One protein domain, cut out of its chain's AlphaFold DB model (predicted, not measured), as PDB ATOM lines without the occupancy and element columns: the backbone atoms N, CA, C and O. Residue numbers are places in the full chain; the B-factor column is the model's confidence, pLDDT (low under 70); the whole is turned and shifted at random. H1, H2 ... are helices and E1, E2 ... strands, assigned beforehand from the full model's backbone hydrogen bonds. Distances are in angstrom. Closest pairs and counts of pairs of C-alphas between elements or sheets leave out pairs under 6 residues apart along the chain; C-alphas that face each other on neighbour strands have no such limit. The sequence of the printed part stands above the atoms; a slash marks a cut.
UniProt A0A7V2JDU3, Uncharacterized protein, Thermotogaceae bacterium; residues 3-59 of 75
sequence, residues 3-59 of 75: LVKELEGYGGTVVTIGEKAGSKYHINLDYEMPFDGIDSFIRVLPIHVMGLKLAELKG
ATOM      1  N   LEU A   3      -5.492   3.074  21.038       88.62
ATOM      2  CA  LEU A   3      -5.528   1.612  20.941       88.62
ATOM      3  C   LEU A   3      -5.498   0.892  22.299       88.62
ATOM      4  O   LEU A   3      -6.252  -0.048  22.505       88.62
ATOM      5  N   VAL A   4      -4.656   1.338  23.240       88.25
ATOM      6  CA  VAL A   4      -4.569   0.699  24.570       88.25
ATOM      7  C   VAL A   4      -5.903   0.809  25.302       88.25
ATOM      8  O   VAL A   4      -6.416  -0.194  25.780       88.25
ATOM      9  N   LYS A   5      -6.504   2.005  25.305       89.38
ATOM     10  CA  LYS A   5      -7.807   2.239  25.940       89.38
ATOM     11  C   LYS A   5      -8.931   1.427  25.296       89.38
ATOM     12  O   LYS A   5      -9.860   1.033  25.985       89.38
ATOM     13  N   GLU A   6      -8.859   1.201  23.989       93.62
ATOM     14  CA  GLU A   6      -9.835   0.397  23.253       93.62
ATOM     15  C   GLU A   6      -9.732  -1.089  23.623       93.62
ATOM     16  O   GLU A   6     -10.731  -1.698  23.996       93.62
ATOM     17  N   LEU A   7      -8.517  -1.644  23.632       92.38
ATOM     18  CA  LEU A   7      -8.265  -3.031  24.037       92.38
ATOM     19  C   LEU A   7      -8.608  -3.281  25.512       92.38
ATOM     20  O   LEU A   7      -9.215  -4.300  25.838       92.38
ATOM     21  N   GLU A   8      -8.266  -2.341  26.395       92.06
ATOM     22  CA  GLU A   8      -8.677  -2.375  27.804       92.06
ATOM     23  C   GLU A   8     -10.202  -2.235  27.947       92.06
ATOM     24  O   GLU A   8     -10.802  -2.898  28.791       92.06
ATOM     25  N   GLY A   9     -10.852  -1.446  27.084       92.12
ATOM     26  CA  GLY A   9     -12.309  -1.311  27.013       92.12
ATOM     27  C   GLY A   9     -13.034  -2.606  26.630       92.12
ATOM     28  O   GLY A   9     -14.165  -2.820  27.060       92.12
ATOM     29  N   TYR A  10     -12.371  -3.505  25.899       95.06
ATOM     30  CA  TYR A  10     -12.857  -4.864  25.629       95.06
ATOM     31  C   TYR A  10     -12.564  -5.864  26.762       95.06
ATOM     32  O   TYR A  10     -12.853  -7.051  26.622       95.06
ATOM     33  N   GLY A  11     -11.986  -5.414  27.880       93.31
ATOM     34  CA  GLY A  11     -11.572  -6.267  28.996       93.31
ATOM     35  C   GLY A  11     -10.208  -6.937  28.795       93.31
ATOM     36  O   GLY A  11      -9.827  -7.807  29.579       93.31
ATOM     37  N   GLY A  12      -9.459  -6.550  27.759       93.12
ATOM     38  CA  GLY A  12      -8.110  -7.044  27.515       93.12
ATOM     39  C   GLY A  12      -7.104  -6.498  28.530       93.12
ATOM     40  O   GLY A  12      -7.135  -5.327  28.897       93.12
ATOM     41  N   THR A  13      -6.160  -7.336  28.958       93.00
ATOM     42  CA  THR A  13      -4.982  -6.871  29.705       93.00
ATOM     43  C   THR A  13      -3.858  -6.559  28.722       93.00
ATOM     44  O   THR A  13      -3.388  -7.455  28.024       93.00
ATOM     45  N   VAL A  14      -3.428  -5.296  28.660       92.00
ATOM     46  CA  VAL A  14      -2.431  -4.834  27.685       92.00
ATOM     47  C   VAL A  14      -1.057  -4.684  28.337       92.00
ATOM     48  O   VAL A  14      -0.877  -3.886  29.261       92.00
ATOM     49  N   VAL A  15      -0.068  -5.408  27.807       90.88
ATOM     50  CA  VAL A  15       1.351  -5.240  28.155       90.88
ATOM     51  C   VAL A  15       2.036  -4.428  27.058       90.88
ATOM     52  O   VAL A  15       1.967  -4.795  25.888       90.88
ATOM     53  N   THR A  16       2.684  -3.321  27.419       89.94
ATOM     54  CA  THR A  16       3.437  -2.479  26.474       89.94
ATOM     55  C   THR A  16       4.935  -2.635  26.687       89.94
ATOM     56  O   THR A  16       5.395  -2.675  27.824       89.94
ATOM     57  N   ILE A  17       5.698  -2.711  25.597       86.38
ATOM     58  CA  ILE A  17       7.158  -2.855  25.617       86.38
ATOM     59  C   ILE A  17       7.754  -1.701  24.814       86.38
ATOM     60  O   ILE A  17       7.396  -1.517  23.650       86.38
ATOM     61  N   GLY A  18       8.645  -0.920  25.418       81.81
ATOM     62  CA  GLY A  18       9.299   0.210  24.760       81.81
ATOM     63  C   GLY A  18       9.734   1.284  25.747       81.81
ATOM     64  O   GLY A  18       9.626   1.092  26.946       81.81
ATOM     65  N   GLU A  19      10.208   2.412  25.235       77.06
ATOM     66  CA  GLU A  19      10.734   3.529  26.039       77.06
ATOM     67  C   GLU A  19       9.635   4.282  26.814       77.06
ATOM     68  O   GLU A  19       9.846   4.807  27.904       77.06
ATOM     69  N   LYS A  20       8.424   4.354  26.246       79.75
ATOM     70  CA  LYS A  20       7.312   5.130  26.810       79.75
ATOM     71  C   LYS A  20       6.242   4.220  27.389       79.75
ATOM     72  O   LYS A  20       5.702   3.363  26.686       79.75
ATOM     73  N   ALA A  21       5.865   4.495  28.636       79.19
ATOM     74  CA  ALA A  21       4.778   3.802  29.312       79.19
ATOM     75  C   ALA A  21       3.448   4.007  28.575       79.19
ATOM     76  O   ALA A  21       2.918   5.118  28.500       79.19
ATOM     77  N   GLY A  22       2.919   2.919  28.010       77.19
ATOM     78  CA  GLY A  22       1.691   2.939  27.218       77.19
ATOM     79  C   GLY A  22       0.480   2.304  27.900       77.19
ATOM     80  O   GLY A  22      -0.644   2.602  27.502       77.19
ATOM     81  N   SER A  23       0.688   1.461  28.914       84.44
ATOM     82  CA  SER A  23      -0.353   0.739  29.660       84.44
ATOM     83  C   SER A  23       0.038   0.551  31.131       84.44
ATOM     84  O   SER A  23       1.161   0.864  31.525       84.44
ATOM     85  N   LYS A  24      -0.885   0.020  31.950       85.50
ATOM     86  CA  LYS A  24      -0.628  -0.305  33.367       85.50
ATOM     87  C   LYS A  24       0.550  -1.272  33.549       85.50
ATOM     88  O   LYS A  24       1.305  -1.139  34.505       85.50
ATOM     89  N   TYR A  25       0.681  -2.246  32.652       87.38
ATOM     90  CA  TYR A  25       1.776  -3.212  32.647       87.38
ATOM     91  C   TYR A  25       2.762  -2.829  31.548       87.38
ATOM     92  O   TYR A  25       2.507  -3.058  30.366       87.38
ATOM     93  N   HIS A  26       3.877  -2.221  31.935       88.25
ATOM     94  CA  HIS A  26       4.858  -1.696  30.997       88.25
ATOM     95  C   HIS A  26       6.252  -2.261  31.270       88.25
ATOM     96  O   HIS A  26       6.708  -2.270  32.413       88.25
ATOM     97  N   ILE A  27       6.922  -2.713  30.213       86.44
ATOM     98  CA  ILE A  27       8.322  -3.126  30.236       86.44
ATOM     99  C   ILE A  27       9.128  -2.024  29.557       86.44
ATOM    100  O   ILE A  27       9.057  -1.864  28.334       86.44
ATOM    101  N   ASN A  28       9.869  -1.274  30.371       84.44
ATOM    102  CA  ASN A  28      10.736  -0.224  29.869       84.44
ATOM    103  C   ASN A  28      11.962  -0.846  29.185       84.44
ATOM    104  O   ASN A  28      12.673  -1.650  29.789       84.44
ATOM    105  N   LEU A  29      12.188  -0.466  27.932       77.69
ATOM    106  CA  LEU A  29      13.409  -0.755  27.185       77.69
ATOM    107  C   LEU A  29      14.150   0.558  26.943       77.69
ATOM    108  O   LEU A  29      14.241   1.031  25.814       77.69
ATOM    109  N   ASP A  30      14.636   1.146  28.028       71.44
ATOM    110  CA  ASP A  30      15.514   2.311  27.999       71.44
ATOM    111  C   ASP A  30      16.960   1.817  27.926       71.44
ATOM    112  O   ASP A  30      17.675   1.731  28.925       71.44
ATOM    113  N   TYR A  31      17.331   1.314  26.748       66.75
ATOM    114  CA  TYR A  31      18.677   0.826  26.487       66.75
ATOM    115  C   TYR A  31      19.232   1.547  25.263       66.75
ATOM    116  O   TYR A  31      18.880   1.229  24.126       66.75
ATOM    117  N   GLU A  32      20.105   2.523  25.499       62.25
ATOM    118  CA  GLU A  32      20.862   3.186  24.441       62.25
ATOM    119  C   GLU A  32      21.873   2.196  23.852       62.25
ATOM    120  O   GLU A  32      22.893   1.858  24.458       62.25
ATOM    121  N   MET A  33      21.568   1.681  22.662       60.53
ATOM    122  CA  MET A  33      22.481   0.811  21.936       60.53
ATOM    123  C   MET A  33      23.478   1.638  21.127       60.53
ATOM    124  O   MET A  33      23.059   2.467  20.324       60.53
ATOM    125  N   PRO A  34      24.789   1.360  21.220       59.56
ATOM    126  CA  PRO A  34      25.787   2.023  20.381       59.56
ATOM    127  C   PRO A  34      25.746   1.580  18.904       59.56
ATOM    128  O   PRO A  34      26.535   2.074  18.103       59.56
ATOM    129  N   PHE A  35      24.863   0.644  18.530       59.41
ATOM    130  CA  PHE A  35      24.763   0.084  17.181       59.41
ATOM    131  C   PHE A  35      23.301  -0.098  16.750       59.41
ATOM    132  O   PHE A  35      22.585  -0.929  17.315       59.41
ATOM    133  N   ASP A  36      22.905   0.593  15.677       61.19
ATOM    134  CA  ASP A  36      21.543   0.606  15.105       61.19
ATOM    135  C   ASP A  36      20.988  -0.784  14.719       61.19
ATOM    136  O   ASP A  36      19.782  -0.967  14.584       61.19
ATOM    137  N   GLY A  37      21.846  -1.798  14.553       60.66
ATOM    138  CA  GLY A  37      21.444  -3.141  14.112       60.66
ATOM    139  C   GLY A  37      21.056  -4.131  15.219       60.66
ATOM    140  O   GLY A  37      20.443  -5.155  14.925       60.66
ATOM    141  N   ILE A  38      21.408  -3.872  16.483       60.25
ATOM    142  CA  ILE A  38      21.224  -4.845  17.583       60.25
ATOM    143  C   ILE A  38      19.920  -4.581  18.367       60.25
ATOM    144  O   ILE A  38      19.458  -5.436  19.124       60.25
ATOM    145  N   ASP A  39      19.255  -3.448  18.128       70.62
ATOM    146  CA  ASP A  39      18.010  -3.049  18.800       70.62
ATOM    147  C   ASP A  39      16.913  -4.137  18.732       70.62
ATOM    148  O   ASP A  39      16.290  -4.485  19.736       70.62
ATOM    149  N   SER A  40      16.750  -4.793  17.577       72.56
ATOM    150  CA  SER A  40      15.750  -5.863  17.410       72.56
ATOM    151  C   SER A  40      16.026  -7.102  18.275       72.56
ATOM    152  O   SER A  40      15.086  -7.749  18.737       72.56
ATOM    153  N   PHE A  41      17.296  -7.428  18.535       76.94
ATOM    154  CA  PHE A  41      17.673  -8.573  19.371       76.94
ATOM    155  C   PHE A  41      17.378  -8.330  20.851       76.94
ATOM    156  O   PHE A  41      16.981  -9.249  21.564       76.94
ATOM    157  N   ILE A  42      17.535  -7.098  21.328       79.19
ATOM    158  CA  ILE A  42      17.249  -6.776  22.730       79.19
ATOM    159  C   ILE A  42      15.743  -6.708  22.964       79.19
ATOM    160  O   ILE A  42      15.253  -7.215  23.974       79.19
ATOM    161  N   ARG A  43      14.986  -6.179  21.997       79.50
ATOM    162  CA  ARG A  43      13.521  -6.093  22.082       79.50
ATOM    163  C   ARG A  43      12.830  -7.442  22.266       79.50
ATOM    164  O   ARG A  43      11.744  -7.480  22.842       79.50
ATOM    165  N   VAL A  44      13.437  -8.546  21.827       86.62
ATOM    166  CA  VAL A  44      12.857  -9.883  22.022       86.62
ATOM    167  C   VAL A  44      13.152 -10.481  23.399       86.62
ATOM    168  O   VAL A  44      12.453 -11.410  23.805       86.62
ATOM    169  N   LEU A  45      14.139  -9.986  24.152       87.75
ATOM    170  CA  LEU A  45      14.524 -10.576  25.442       87.75
ATOM    171  C   LEU A  45      13.380 -10.602  26.469       87.75
ATOM    172  O   LEU A  45      13.146 -11.671  27.039       87.75
ATOM    173  N   PRO A  46      12.604  -9.516  26.678       89.06
ATOM    174  CA  PRO A  46      11.478  -9.559  27.610       89.06
ATOM    175  C   PRO A  46      10.446 -10.631  27.241       89.06
ATOM    176  O   PRO A  46       9.857 -11.258  28.121       89.06
ATOM    177  N   ILE A  47      10.253 -10.874  25.941       90.69
ATOM    178  CA  ILE A  47       9.303 -11.865  25.429       90.69
ATOM    179  C   ILE A  47       9.796 -13.286  25.737       90.69
ATOM    180  O   ILE A  47       9.014 -14.109  26.214       90.69
ATOM    181  N   HIS A  48      11.093 -13.561  25.552       93.00
ATOM    182  CA  HIS A  48      11.693 -14.849  25.919       93.00
ATOM    183  C   HIS A  48      11.585 -15.120  27.424       93.00
ATOM    184  O   HIS A  48      11.163 -16.203  27.828       93.00
ATOM    185  N   VAL A  49      11.905 -14.125  28.258       93.06
ATOM    186  CA  VAL A  49      11.826 -14.250  29.723       93.06
ATOM    187  C   VAL A  49      10.385 -14.476  30.181       93.06
ATOM    188  O   VAL A  49      10.150 -15.340  31.025       93.06
ATOM    189  N   MET A  50       9.406 -13.767  29.604       93.00
ATOM    190  CA  MET A  50       7.986 -14.031  29.872       93.00
ATOM    191  C   MET A  50       7.595 -15.466  29.523       93.00
ATOM    192  O   MET A  50       6.920 -16.116  30.319       93.00
ATOM    193  N   GLY A  51       8.017 -15.966  28.358       94.50
ATOM    194  CA  GLY A  51       7.746 -17.341  27.938       94.50
ATOM    195  C   GLY A  51       8.308 -18.367  28.923       94.50
ATOM    196  O   GLY A  51       7.584 -19.266  29.347       94.50
ATOM    197  N   LEU A  52       9.560 -18.179  29.352       96.81
ATOM    198  CA  LEU A  52      10.227 -19.042  30.327       96.81
ATOM    199  C   LEU A  52       9.509 -19.030  31.683       96.81
ATOM    200  O   LEU A  52       9.177 -20.085  32.217       96.81
ATOM    201  N   LYS A  53       9.188 -17.844  32.213       95.56
ATOM    202  CA  LYS A  53       8.473 -17.708  33.492       95.56
ATOM    203  C   LYS A  53       7.075 -18.313  33.434       95.56
ATOM    204  O   LYS A  53       6.636 -18.948  34.388       95.56
ATOM    205  N   LEU A  54       6.376 -18.159  32.312       96.19
ATOM    206  CA  LEU A  54       5.073 -18.782  32.113       96.19
ATOM    207  C   LEU A  54       5.178 -20.311  32.062       96.19
ATOM    208  O   LEU A  54       4.295 -20.992  32.582       96.19
ATOM    209  N   ALA A  55       6.230 -20.847  31.444       96.50
ATOM    210  CA  ALA A  55       6.473 -22.281  31.394       96.50
ATOM    211  C   ALA A  55       6.776 -22.863  32.783       96.50
ATOM    212  O   ALA A  55       6.165 -23.864  33.156       96.50
ATOM    213  N   GLU A  56       7.621 -22.188  33.571       95.56
ATOM    214  CA  GLU A  56       7.893 -22.526  34.977       95.56
ATOM    215  C   GLU A  56       6.597 -22.555  35.802       95.56
ATOM    216  O   GLU A  56       6.311 -23.544  36.473       95.56
ATOM    217  N   LEU A  57       5.767 -21.507  35.702       97.12
ATOM    218  CA  LEU A  57       4.489 -21.415  36.422       97.12
ATOM    219  C   LEU A  57       3.497 -22.514  36.025       97.12
ATOM    220  O   LEU A  57       2.699 -22.954  36.850       97.12
ATOM    221  N   LYS A  58       3.521 -22.939  34.760       96.88
ATOM    222  CA  LYS A  58       2.662 -24.014  34.249       96.88
ATOM    223  C   LYS A  58       3.240 -25.412  34.477       96.88
ATOM    224  O   LYS A  58       2.537 -26.380  34.203       96.88
ATOM    225  N   GLY A  59       4.487 -25.525  34.938       96.25
ATOM    226  CA  GLY A  59       5.176 -26.802  35.113       96.25
ATOM    227  C   GLY A  59       5.337 -27.592  33.810       96.25
ATOM    228  O   GLY A  59       5.222 -28.815  33.825       96.25
TER     229      GLY A  59
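Overview. This is residues 3 to 59 of the 75 residues of an uncharacterized protein of Thermotogaceae bacterium (UniProt A0A7V2JDU3). A loose, flat V: one arm is a row of H1, the small parallel ribbon E1 and E2, and the loop 29 to 38; there the chain folds back through H2 into H3, whose residues 48 to 58 stick out with Gly 59. The 57 printed residues hold H1, E1, E2, H2, H3 in that order, mixed in class. The radius of gyration of the C-alphas is 13.8 A and the spans are 39 by 33 by 14 A.

Along the chain. H1, residues 3 to 9, begins at C-alpha 3 (-5.528, 1.612, 20.941). E1 is residues 15 to 18, E2 25 to 28, H2 39 to 43. H3, residues 45 to 58, 20.0 A long, ends at C-alpha 58 (2.662, -24.014, 34.249).

Arrangement. H1 is apart from E2, H2 and H3. E1 and E2 are parallel at 16 degrees, with N 27 and O 16 2.8 A apart, within hydrogen-bond range. The closest C-alphas of E2 and H3, Ile 27 and Pro 46, are 7.6 A apart. H2 and H3 meet only through their link. In H1, H2 and H3 every O i to N i+4 pair is within hydrogen-bond range.

Size, cuts and confidence. The farthest C-alphas, Tyr 10 and Pro 34, are 39.6 A apart. The printed part has no cut and no long link. Residues 31 to 38 have pLDDT under 70.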